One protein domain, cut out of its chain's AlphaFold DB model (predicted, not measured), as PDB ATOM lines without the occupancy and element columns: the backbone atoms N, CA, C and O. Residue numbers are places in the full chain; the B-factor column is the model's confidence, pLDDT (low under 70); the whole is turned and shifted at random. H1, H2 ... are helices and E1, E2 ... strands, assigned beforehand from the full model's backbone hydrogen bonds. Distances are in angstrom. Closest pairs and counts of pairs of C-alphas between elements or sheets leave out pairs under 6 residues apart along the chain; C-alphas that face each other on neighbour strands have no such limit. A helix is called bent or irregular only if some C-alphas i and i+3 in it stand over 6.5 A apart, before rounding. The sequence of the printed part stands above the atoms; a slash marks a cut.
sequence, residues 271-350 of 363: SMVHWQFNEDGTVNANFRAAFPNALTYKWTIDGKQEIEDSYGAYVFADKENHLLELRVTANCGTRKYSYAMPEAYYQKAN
ATOM      1  N   SER A 271       8.692 -28.916  34.565       87.38
ATOM      2  CA  SER A 271       8.801 -27.517  34.920       87.38
ATOM      3  C   SER A 271       9.899 -27.387  35.964       87.38
ATOM      4  O   SER A 271       9.932 -28.149  36.933       87.38
ATOM      5  N   MET A 272      10.825 -26.460  35.753       85.44
ATOM      6  CA  MET A 272      12.017 -26.336  36.580       85.44
ATOM      7  C   MET A 272      12.481 -24.889  36.703       85.44
ATOM      8  O   MET A 272      12.236 -24.055  35.832       85.44
ATOM      9  N   VAL A 273      13.201 -24.629  37.794       86.44
ATOM     10  CA  VAL A 273      13.918 -23.379  38.038       86.44
ATOM     11  C   VAL A 273      15.353 -23.723  38.414       86.44
ATOM     12  O   VAL A 273      15.598 -24.393  39.421       86.44
ATOM     13  N   HIS A 274      16.294 -23.250  37.606       84.62
ATOM     14  CA  HIS A 274      17.717 -23.284  37.879       84.62
ATOM     15  C   HIS A 274      18.157 -21.976  38.538       84.62
ATOM     16  O   HIS A 274      18.117 -20.904  37.932       84.62
ATOM     17  N   TRP A 275      18.613 -22.086  39.782       84.06
ATOM     18  CA  TRP A 275      19.093 -20.965  40.582       84.06
ATOM     19  C   TRP A 275      20.616 -20.847  40.487       84.06
ATOM     20  O   TRP A 275      21.333 -21.770  40.875       84.06
ATOM     21  N   GLN A 276      21.112 -19.700  40.032       84.38
ATOM     22  CA  GLN A 276      22.531 -19.364  39.991       84.38
ATOM     23  C   GLN A 276      22.809 -18.199  40.943       84.38
ATOM     24  O   GLN A 276      22.267 -17.111  40.792       84.38
ATOM     25  N   PHE A 277      23.681 -18.431  41.921       82.69
ATOM     26  CA  PHE A 277      24.051 -17.448  42.936       82.69
ATOM     27  C   PHE A 277      25.367 -16.790  42.549       82.69
ATOM     28  O   PHE A 277      26.384 -17.477  42.428       82.69
ATOM     29  N   ASN A 278      25.353 -15.471  42.406       82.44
ATOM     30  CA  ASN A 278      26.507 -14.710  41.959       82.44
ATOM     31  C   ASN A 278      27.331 -14.193  43.154       82.44
ATOM     32  O   ASN A 278      26.857 -14.085  44.299       82.44
ATOM     33  N   GLU A 279      28.610 -13.911  42.891       83.81
ATOM     34  CA  GLU A 279      29.547 -13.383  43.893       83.81
ATOM     35  C   GLU A 279      29.177 -11.964  44.336       83.81
ATOM     36  O   GLU A 279      29.384 -11.615  45.497       83.81
ATOM     37  N   ASP A 280      28.557 -11.187  43.446       84.38
ATOM     38  CA  ASP A 280      28.100  -9.813  43.687       84.38
ATOM     39  C   ASP A 280      26.872  -9.708  44.609       84.38
ATOM     40  O   ASP A 280      26.474  -8.608  44.981       84.38
ATOM     41  N   GLY A 281      26.291 -10.842  45.015       83.81
ATOM     42  CA  GLY A 281      25.117 -10.879  45.882       83.81
ATOM     43  C   GLY A 281      23.807 -11.166  45.158       83.81
ATOM     44  O   GLY A 281      22.864 -11.564  45.830       83.81
ATOM     45  N   THR A 282      23.763 -11.066  43.829       88.62
ATOM     46  CA  THR A 282      22.550 -11.328  43.045       88.62
ATOM     47  C   THR A 282      22.269 -12.823  42.874       88.62
ATOM     48  O   THR A 282      23.151 -13.679  43.052       88.62
ATOM     49  N   VAL A 283      21.028 -13.150  42.514       88.94
ATOM     50  CA  VAL A 283      20.602 -14.519  42.196       88.94
ATOM     51  C   VAL A 283      19.844 -14.536  40.875       88.94
ATOM     52  O   VAL A 283      18.801 -13.905  40.747       88.94
ATOM     53  N   ASN A 284      20.331 -15.302  39.898       90.44
ATOM     54  CA  ASN A 284      19.606 -15.555  38.657       90.44
ATOM     55  C   ASN A 284      18.697 -16.778  38.834       90.44
ATOM     56  O   ASN A 284      19.169 -17.860  39.187       90.44
ATOM     57  N   ALA A 285      17.415 -16.631  38.531       92.38
ATOM     58  CA  ALA A 285      16.484 -17.732  38.338       92.38
ATOM     59  C   ALA A 285      16.241 -17.910  36.841       92.38
ATOM     60  O   ALA A 285      15.579 -17.079  36.228       92.38
ATOM     61  N   ASN A 286      16.766 -18.987  36.258       91.75
ATOM     62  CA  ASN A 286      16.458 -19.399  34.890       91.75
ATOM     63  C   ASN A 286      15.392 -20.483  34.961       91.75
ATOM     64  O   ASN A 286      15.603 -21.503  35.613       91.75
ATOM     65  N   PHE A 287      14.249 -20.278  34.329       92.56
ATOM     66  CA  PHE A 287      13.111 -21.173  34.465       92.56
ATOM     67  C   PHE A 287      12.579 -21.601  33.106       92.56
ATOM     68  O   PHE A 287      12.633 -20.849  32.134       92.56
ATOM     69  N   ARG A 288      12.093 -22.841  33.044       92.25
ATOM     70  CA  ARG A 288      11.476 -23.422  31.851       92.25
ATOM     71  C   ARG A 288      10.374 -24.399  32.235       92.25
ATOM     72  O   ARG A 288      10.410 -24.988  33.318       92.25
ATOM     73  N   ALA A 289       9.407 -24.567  31.352       91.38
ATOM     74  CA  ALA A 289       8.327 -25.520  31.475       91.38
ATOM     75  C   ALA A 289       7.891 -26.009  30.098       91.38
ATOM     76  O   ALA A 289       7.757 -25.219  29.166       91.38
ATOM     77  N   ALA A 290       7.635 -27.306  30.006       89.00
ATOM     78  CA  ALA A 290       7.226 -27.965  28.782       89.00
ATOM     79  C   ALA A 290       6.192 -29.045  29.108       89.00
ATOM     80  O   ALA A 290       6.432 -29.956  29.902       89.00
ATOM     81  N   PHE A 291       5.013 -28.898  28.501       87.19
ATOM     82  CA  PHE A 291       3.916 -29.855  28.558       87.19
ATOM     83  C   PHE A 291       3.189 -29.887  27.197       87.19
ATOM     84  O   PHE A 291       2.675 -28.838  26.798       87.19
ATOM     85  N   PRO A 292       3.063 -31.048  26.517       80.56
ATOM     86  CA  PRO A 292       2.483 -31.191  25.180       80.56
ATOM     87  C   PRO A 292       1.118 -30.530  25.001       80.56
ATOM     88  O   PRO A 292       0.812 -29.994  23.945       80.56
ATOM     89  N   ASN A 293       0.308 -30.527  26.061       84.62
ATOM     90  CA  ASN A 293      -1.072 -30.045  26.024       84.62
ATOM     91  C   ASN A 293      -1.263 -28.658  26.661       84.62
ATOM     92  O   ASN A 293      -2.400 -28.259  26.930       84.62
ATOM     93  N   ALA A 294      -0.181 -27.936  26.971       89.94
ATOM     94  CA  ALA A 294      -0.283 -26.589  27.524       89.94
ATOM     95  C   ALA A 294      -0.746 -25.584  26.463       89.94
ATOM     96  O   ALA A 294      -0.170 -25.473  25.387       89.94
ATOM     97  N   LEU A 295      -1.767 -24.810  26.819       94.06
ATOM     98  CA  LEU A 295      -2.258 -23.664  26.060       94.06
ATOM     99  C   LEU A 295      -1.515 -22.384  26.446       94.06
ATOM    100  O   LEU A 295      -1.217 -21.560  25.591       94.06
ATOM    101  N   THR A 296      -1.235 -22.201  27.741       95.62
ATOM    102  CA  THR A 296      -0.555 -21.003  28.255       95.62
ATOM    103  C   THR A 296       0.347 -21.338  29.432       95.62
ATOM    104  O   THR A 296      -0.016 -22.158  30.285       95.62
ATOM    105  N   TYR A 297       1.443 -20.595  29.546       96.94
ATOM    106  CA  TYR A 297       2.332 -20.578  30.702       96.94
ATOM    107  C   TYR A 297       2.309 -19.191  31.329       96.94
ATOM    108  O   TYR A 297       2.299 -18.189  30.620       96.94
ATOM    109  N   LYS A 298       2.296 -19.134  32.658       97.25
ATOM    110  CA  LYS A 298       2.389 -17.880  33.399       97.25
ATOM    111  C   LYS A 298       3.229 -18.062  34.650       97.25
ATOM    112  O   LYS A 298       2.800 -18.726  35.593       97.25
ATOM    113  N   TRP A 299       4.405 -17.456  34.654       97.12
ATOM    114  CA  TRP A 299       5.285 -17.367  35.810       97.12
ATOM    115  C   TRP A 299       4.948 -16.120  36.616       97.12
ATOM    116  O   TRP A 299       4.743 -15.055  36.046       97.12
ATOM    117  N   THR A 300       4.878 -16.251  37.936       96.56
ATOM    118  CA  THR A 300       4.711 -15.157  38.896       96.56
ATOM    119  C   THR A 300       5.922 -15.141  39.821       96.56
ATOM    120  O   THR A 300       6.256 -16.163  40.418       96.56
ATOM    121  N   ILE A 301       6.588 -13.997  39.925       95.56
ATOM    122  CA  ILE A 301       7.803 -13.788  40.713       95.56
ATOM    123  C   ILE A 301       7.438 -12.949  41.938       95.56
ATOM    124  O   ILE A 301       6.950 -11.822  41.794       95.56
ATOM    125  N   ASP A 302       7.625 -13.519  43.130       92.31
ATOM    126  CA  ASP A 302       7.303 -12.920  44.435       92.31
ATOM    127  C   ASP A 302       5.888 -12.310  44.509       92.31
ATOM    128  O   ASP A 302       5.654 -11.295  45.168       92.31
ATOM    129  N   GLY A 303       4.932 -12.911  43.788       92.00
ATOM    130  CA  GLY A 303       3.541 -12.447  43.713       92.00
ATOM    131  C   GLY A 303       3.339 -11.106  42.995       92.00
ATOM    132  O   GLY A 303       2.249 -10.543  43.075       92.00
ATOM    133  N   LYS A 304       4.373 -10.561  42.341       92.06
ATOM    134  CA  LYS A 304       4.379  -9.187  41.810       92.06
ATOM    135  C   LYS A 304       4.561  -9.133  40.302       92.06
ATOM    136  O   LYS A 304       3.764  -8.500  39.620       92.06
ATOM    137  N   GLN A 305       5.629  -9.742  39.796       94.62
ATOM    138  CA  GLN A 305       5.980  -9.671  38.379       94.62
ATOM    139  C   GLN A 305       5.525 -10.930  37.657       94.62
ATOM    140  O   GLN A 305       5.648 -12.029  38.192       94.62
ATOM    141  N   GLU A 306       5.020 -10.770  36.437       96.50
ATOM    142  CA  GLU A 306       4.481 -11.869  35.645       96.50
ATOM    143  C   GLU A 306       5.214 -11.998  34.307       96.50
ATOM    144  O   GLU A 306       5.560 -10.994  33.682       96.50
ATOM    145  N   ILE A 307       5.462 -13.237  33.883       96.62
ATOM    146  CA  ILE A 307       6.058 -13.580  32.587       96.62
ATOM    147  C   ILE A 307       5.187 -14.661  31.942       96.62
ATOM    148  O   ILE A 307       5.020 -15.747  32.499       96.62
ATOM    149  N   GLU A 308       4.610 -14.354  30.780       96.88
ATOM    150  CA  GLU A 308       3.708 -15.244  30.037       96.88
ATOM    151  C   GLU A 308       4.454 -15.975  28.917       96.88
ATOM    152  O   GLU A 308       4.240 -15.732  27.734       96.88
ATOM    153  N   ASP A 309       5.374 -16.853  29.310       96.00
ATOM    154  CA  ASP A 309       6.152 -17.679  28.388       96.00
ATOM    155  C   ASP A 309       6.495 -19.028  29.045       96.00
ATOM    156  O   ASP A 309       6.446 -19.198  30.268       96.00
ATOM    157  N   SER A 310       6.818 -20.012  28.215       91.62
ATOM    158  CA  SER A 310       7.299 -21.338  28.599       91.62
ATOM    159  C   SER A 310       8.694 -21.305  29.228       91.62
ATOM    160  O   SER A 310       9.032 -22.205  29.993       91.62
ATOM    161  N   TYR A 311       9.486 -20.258  28.991       95.38
ATOM    162  CA  TYR A 311      10.806 -20.072  29.592       95.38
ATOM    163  C   TYR A 311      11.079 -18.608  29.939       95.38
ATOM    164  O   TYR A 311      10.410 -17.693  29.473       95.38
ATOM    165  N   GLY A 312      12.092 -18.372  30.763       94.94
ATOM    166  CA  GLY A 312      12.537 -17.025  31.077       94.94
ATOM    167  C   GLY A 312      13.668 -16.997  32.089       94.94
ATOM    168  O   GLY A 312      14.147 -18.028  32.563       94.94
ATOM    169  N   ALA A 313      14.100 -15.783  32.409       95.25
ATOM    170  CA  ALA A 313      15.083 -15.539  33.445       95.25
ATOM    171  C   ALA A 313      14.706 -14.300  34.259       95.25
ATOM    172  O   ALA A 313      14.135 -13.344  33.728       95.25
ATOM    173  N   TYR A 314      15.048 -14.310  35.543       95.75
ATOM    174  CA  TYR A 314      14.907 -13.161  36.430       95.75
ATOM    175  C   TYR A 314      16.116 -13.035  37.350       95.75
ATOM    176  O   TYR A 314      16.667 -14.047  37.782       95.75
ATOM    177  N   VAL A 315      16.524 -11.802  37.653       95.00
ATOM    178  CA  VAL A 315      17.658 -11.519  38.539       95.00
ATOM    179  C   VAL A 315      17.146 -10.848  39.804       95.00
ATOM    180  O   VAL A 315      16.621  -9.737  39.756       95.00
ATOM    181  N   PHE A 316      17.321 -11.520  40.934       92.44
ATOM    182  CA  PHE A 316      17.056 -10.975  42.257       92.44
ATOM    183  C   PHE A 316      18.269 -10.195  42.762       92.44
ATOM    184  O   PHE A 316      19.416 -10.602  42.553       92.44
ATOM    185  N   ALA A 317      18.012  -9.070  43.428       92.19
ATOM    186  CA  ALA A 317      19.050  -8.178  43.946       92.19
ATOM    187  C   ALA A 317      19.702  -8.688  45.243       92.19
ATOM    188  O   ALA A 317      20.728  -8.158  45.668       92.19
ATOM    189  N   ASP A 318      19.111  -9.700  45.873       85.25
ATOM    190  CA  ASP A 318      19.518 -10.221  47.166       85.25
ATOM    191  C   ASP A 318      19.384 -11.754  47.223       85.25
ATOM    192  O   ASP A 318      19.101 -12.425  46.228       85.25
ATOM    193  N   LYS A 319      19.702 -12.312  48.394       80.12
ATOM    194  CA  LYS A 319      19.684 -13.753  48.686       80.12
ATOM    195  C   LYS A 319      18.595 -14.090  49.707       80.12
ATOM    196  O   LYS A 319      18.747 -15.074  50.434       80.12
ATOM    197  N   GLU A 320      17.559 -13.260  49.822       83.00
ATOM    198  CA  GLU A 320      16.407 -13.537  50.672       83.00
ATOM    199  C   GLU A 320      15.504 -14.609  50.050       83.00
ATOM    200  O   GLU A 320      15.757 -15.150  48.975       83.00
ATOM    201  N   ASN A 321      14.450 -14.991  50.768       82.56
ATOM    202  CA  ASN A 321      13.533 -16.015  50.291       82.56
ATOM    203  C   ASN A 321      12.690 -15.494  49.125       82.56
ATOM    204  O   ASN A 321      11.754 -14.727  49.335       82.56
ATOM    205  N   HIS A 322      12.981 -15.999  47.928       88.25
ATOM    206  CA  HIS A 322      12.188 -15.753  46.728       88.25
ATOM    207  C   HIS A 322      11.315 -16.950  46.364       88.25
ATOM    208  O   HIS A 322      11.667 -18.111  46.613       88.25
ATOM    209  N   LEU A 323      10.181 -16.663  45.734       89.94
ATOM    210  CA  LEU A 323       9.216 -17.645  45.267       89.94
ATOM    211  C   LEU A 323       8.878 -17.390  43.797       89.94
ATOM    212  O   LEU A 323       8.383 -16.325  43.430       89.94
ATOM    213  N   LEU A 324       9.092 -18.408  42.966       92.56
ATOM    214  CA  LEU A 324       8.524 -18.470  41.623       92.56
ATOM    215  C   LEU A 324       7.311 -19.391  41.639       92.56
ATOM    216  O   LEU A 324       7.394 -20.527  42.102       92.56
ATOM    217  N   GLU A 325       6.202 -18.936  41.079       93.50
ATOM    218  CA  GLU A 325       5.017 -19.755  40.862       93.50
ATOM    219  C   GLU A 325       4.751 -19.882  39.367       93.50
ATOM    220  O   GLU A 325       4.653 -18.884  38.664       93.50
ATOM    221  N   LEU A 326       4.607 -21.104  38.871       93.81
ATOM    222  CA  LEU A 326       4.193 -21.368  37.499       93.81
ATOM    223  C   LEU A 326       2.729 -21.788  37.488       93.81
ATOM    224  O   LEU A 326       2.332 -22.717  38.189       93.81
ATOM    225  N   ARG A 327       1.941 -21.170  36.615       94.25
ATOM    226  CA  ARG A 327       0.611 -21.623  36.223       94.25
ATOM    227  C   ARG A 327       0.654 -22.142  34.791       94.25
ATOM    228  O   ARG A 327       1.023 -21.405  33.883       94.25
ATOM    229  N   VAL A 328       0.223 -23.385  34.596       92.75
ATOM    230  CA  VAL A 328       0.077 -24.003  33.271       92.75
ATOM    231  C   VAL A 328      -1.396 -24.256  33.024       92.75
ATOM    232  O   VAL A 328      -2.019 -25.012  33.770       92.75
ATOM    233  N   THR A 329      -1.954 -23.645  31.988       93.56
ATOM    234  CA  THR A 329      -3.332 -23.913  31.559       93.56
ATOM    235  C   THR A 329      -3.295 -24.868  30.384       93.56
ATOM    236  O   THR A 329      -2.550 -24.642  29.437       93.56
ATOM    237  N   ALA A 330      -4.096 -25.921  30.444       92.00
ATOM    238  CA  ALA A 330      -4.269 -26.925  29.405       92.00
ATOM    239  C   ALA A 330      -5.761 -27.262  29.274       92.00
ATOM    240  O   ALA A 330      -6.559 -26.907  30.143       92.00
ATOM    241  N   ASN A 331      -6.145 -28.011  28.237       90.38
ATOM    242  CA  ASN A 331      -7.527 -28.501  28.090       90.38
ATOM    243  C   ASN A 331      -7.991 -29.340  29.293       90.38
ATOM    244  O   ASN A 331      -9.165 -29.344  29.644       90.38
ATOM    245  N   CYS A 332      -7.051 -30.027  29.945       88.25
ATOM    246  CA  CYS A 332      -7.299 -30.842  31.129       88.25
ATOM    247  C   CYS A 332      -7.576 -30.013  32.403       88.25
ATOM    248  O   CYS A 332      -8.025 -30.566  33.407       88.25
ATOM    249  N   GLY A 333      -7.289 -28.703  32.387       88.75
ATOM    250  CA  GLY A 333      -7.388 -27.809  33.538       88.75
ATOM    251  C   GLY A 333      -6.126 -26.974  33.773       88.75
ATOM    252  O   GLY A 333      -5.241 -26.863  32.924       88.75
ATOM    253  N   THR A 334      -6.046 -26.362  34.955       88.06
ATOM    254  CA  THR A 334      -4.915 -25.516  35.353       88.06
ATOM    255  C   THR A 334      -4.078 -26.200  36.424       88.06
ATOM    256  O   THR A 334      -4.586 -26.550  37.487       88.06
ATOM    257  N   ARG A 335      -2.773 -26.314  36.172       87.12
ATOM    258  CA  ARG A 335      -1.769 -26.772  37.138       87.12
ATOM    259  C   ARG A 335      -1.017 -25.585  37.722       87.12
ATOM    260  O   ARG A 335      -0.815 -24.578  37.039       87.12
ATOM    261  N   LYS A 336      -0.608 -25.711  38.982       88.06
ATOM    262  CA  LYS A 336       0.216 -24.725  39.680       88.06
ATOM    263  C   LYS A 336       1.439 -25.416  40.261       88.06
ATOM    264  O   LYS A 336       1.308 -26.481  40.849       88.06
ATOM    265  N   TYR A 337       2.591 -24.786  40.109       86.56
ATOM    266  CA  TYR A 337       3.859 -25.240  40.660       86.56
ATOM    267  C   TYR A 337       4.501 -24.091  41.422       86.56
ATOM    268  O   TYR A 337       4.400 -22.942  40.995       86.56
ATOM    269  N   SER A 338       5.191 -24.403  42.512       86.44
ATOM    270  CA  SER A 338       5.864 -23.414  43.351       86.44
ATOM    271  C   SER A 338       7.325 -23.805  43.548       86.44
ATOM    272  O   SER A 338       7.638 -24.935  43.919       86.44
ATOM    273  N   TYR A 339       8.218 -22.850  43.322       85.75
ATOM    274  CA  TYR A 339       9.663 -22.995  43.408       85.75
ATOM    275  C   TYR A 339      10.193 -21.965  44.391       85.75
ATOM    276  O   TYR A 339      10.426 -20.808  44.042       85.75
ATOM    277  N   ALA A 340      10.369 -22.393  45.635       83.81
ATOM    278  CA  ALA A 340      11.067 -21.590  46.622       83.81
ATOM    279  C   ALA A 340      12.573 -21.642  46.349       83.81
ATOM    280  O   ALA A 340      13.130 -22.714  46.080       83.81
ATOM    281  N   MET A 341      13.236 -20.494  46.454       82.44
ATOM    282  CA  MET A 341      14.686 -20.437  46.419       82.44
ATOM    283  C   MET A 341      15.252 -21.266  47.589       82.44
ATOM    284  O   MET A 341      14.875 -21.055  48.744       82.44
ATOM    285  N   PRO A 342      16.142 -22.243  47.343       67.88
ATOM    286  CA  PRO A 342      16.581 -23.158  48.389       67.88
ATOM    287  C   PRO A 342      17.602 -22.500  49.336       67.88
ATOM    288  O   PRO A 342      18.810 -22.586  49.111       67.88
ATOM    289  N   GLU A 343      17.125 -21.946  50.456       58.41
ATOM    290  CA  GLU A 343      17.913 -21.339  51.554       58.41
ATOM    291  C   GLU A 343      19.151 -22.184  51.969       58.41
ATOM    292  O   GLU A 343      20.243 -21.675  52.225       58.41
ATOM    293  N   ALA A 344      19.023 -23.518  52.013       55.44
ATOM    294  CA  ALA A 344      20.020 -24.416  52.614       55.44
ATOM    295  C   ALA A 344      20.990 -25.108  51.632       55.44
ATOM    296  O   ALA A 344      22.016 -25.651  52.074       55.44
ATOM    297  N   TYR A 345      20.676 -25.153  50.331       51.00
ATOM    298  CA  TYR A 345      21.444 -25.941  49.353       51.00
ATOM    299  C   TYR A 345      22.776 -25.260  49.005       51.00
ATOM    300  O   TYR A 345      23.827 -25.909  48.995       51.00
ATOM    301  N   TYR A 346      22.764 -23.935  48.848       46.44
ATOM    302  CA  TYR A 346      23.947 -23.172  48.440       46.44
ATOM    303  C   TYR A 346      24.862 -22.750  49.586       46.44
ATOM    304  O   TYR A 346      26.082 -22.842  49.432       46.44
ATOM    305  N   GLN A 347      24.307 -22.414  50.759       49.53
ATOM    306  CA  GLN A 347      25.093 -22.213  51.981       49.53
ATOM    307  C   GLN A 347      26.045 -23.409  52.161       49.53
ATOM    308  O   GLN A 347      27.256 -23.249  52.169       49.53
ATOM    309  N   LYS A 348      25.553 -24.657  52.127       49.00
ATOM    310  CA  LYS A 348      26.409 -25.851  52.270       49.00
ATOM    311  C   LYS A 348      27.365 -26.125  51.109       49.00
ATOM    312  O   LYS A 348      28.421 -26.711  51.360       49.00
ATOM    313  N   ALA A 349      27.032 -25.765  49.872       43.81
ATOM    314  CA  ALA A 349      27.927 -25.961  48.733       43.81
ATOM    315  C   ALA A 349      29.189 -25.087  48.869       43.81
ATOM    316  O   ALA A 349      30.299 -25.621  48.764       43.81
ATOM    317  N   ASN A 350      29.015 -23.823  49.271       43.09
ATOM    318  CA  ASN A 350      30.069 -22.801  49.318       43.09
ATOM    319  C   ASN A 350      30.836 -22.701  50.644       43.09
ATOM    320  O   ASN A 350      31.878 -22.055  50.691       43.09
TER     321      ASN A 350
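This is residues 271 to 350 of the 363 residues of an uncharacterized protein of Fluviicola sp. XM-24bin1 (UniProt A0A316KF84). The domain is an elongated sandwich, two antiparallel sheets face to face with their strands nearly aligned, and a short irregular helix, H1, at one end. One sheet runs E4 - E3 - E6 - E7, the other E1 - E2 - E5. The printed part has 80 residues, with seven named strands, E1 to E7, followed by H1; the class is mostly strand. It is only just compact, close to loose, with a radius of gyration of the C-alphas of 13.5 A and spans of 43 by 22 by 16 A.

In the larger sheet, E4 is residues 305 to 307, E3 294 to 301 (20.1 A), E6 323 to 330 (22.8 A) and E7 333 to 340 (23.5 A). In the other, E1 is residues 271 to 277 (20.0 A), from C-alpha 271 at (8.801, -27.517, 34.920), E2 283 to 290 (23.2 A) and E5 311 to 316 (16.8 A). H1, residues 343 to 350, ends at C-alpha 350 at (30.069, -22.801, 49.318); it is irregular, with C-alphas 343 and 346 7.0 A apart.

The four-stranded sheet is twisted, its C-alphas up to 4.2 A off its best plane. Within hydrogen-bond range across neighbour strands are N 299 and O 307 of the hairpin E3 and E4, 2.8 A apart, N 298 and O 327 of E3 and E6, 2.9 A apart, and N 326 and O 337 of the hairpin E6 and E7, 2.8 A apart. In the other sheet, N 274 and O 286 of the hairpin E1 and E2 are 2.7 A apart, and N 285 and O 314 of E2 and E5 2.8 A. The facing parts of the sheets are 10.7 A apart, centre to centre. Between edge strands E1 and E7, the closest C-alphas, of Val 273 and Tyr 339, are 6.9 A apart. H1 is on neither sheet; 2 of its 4 O i to N i+4 pairs are within hydrogen-bond range.

The C-alphas farthest apart, of Asn 331 and Asn 350, are 43.5 A apart. The printed part has no cut and no long link. Residues 342 to 350 have pLDDT under 70.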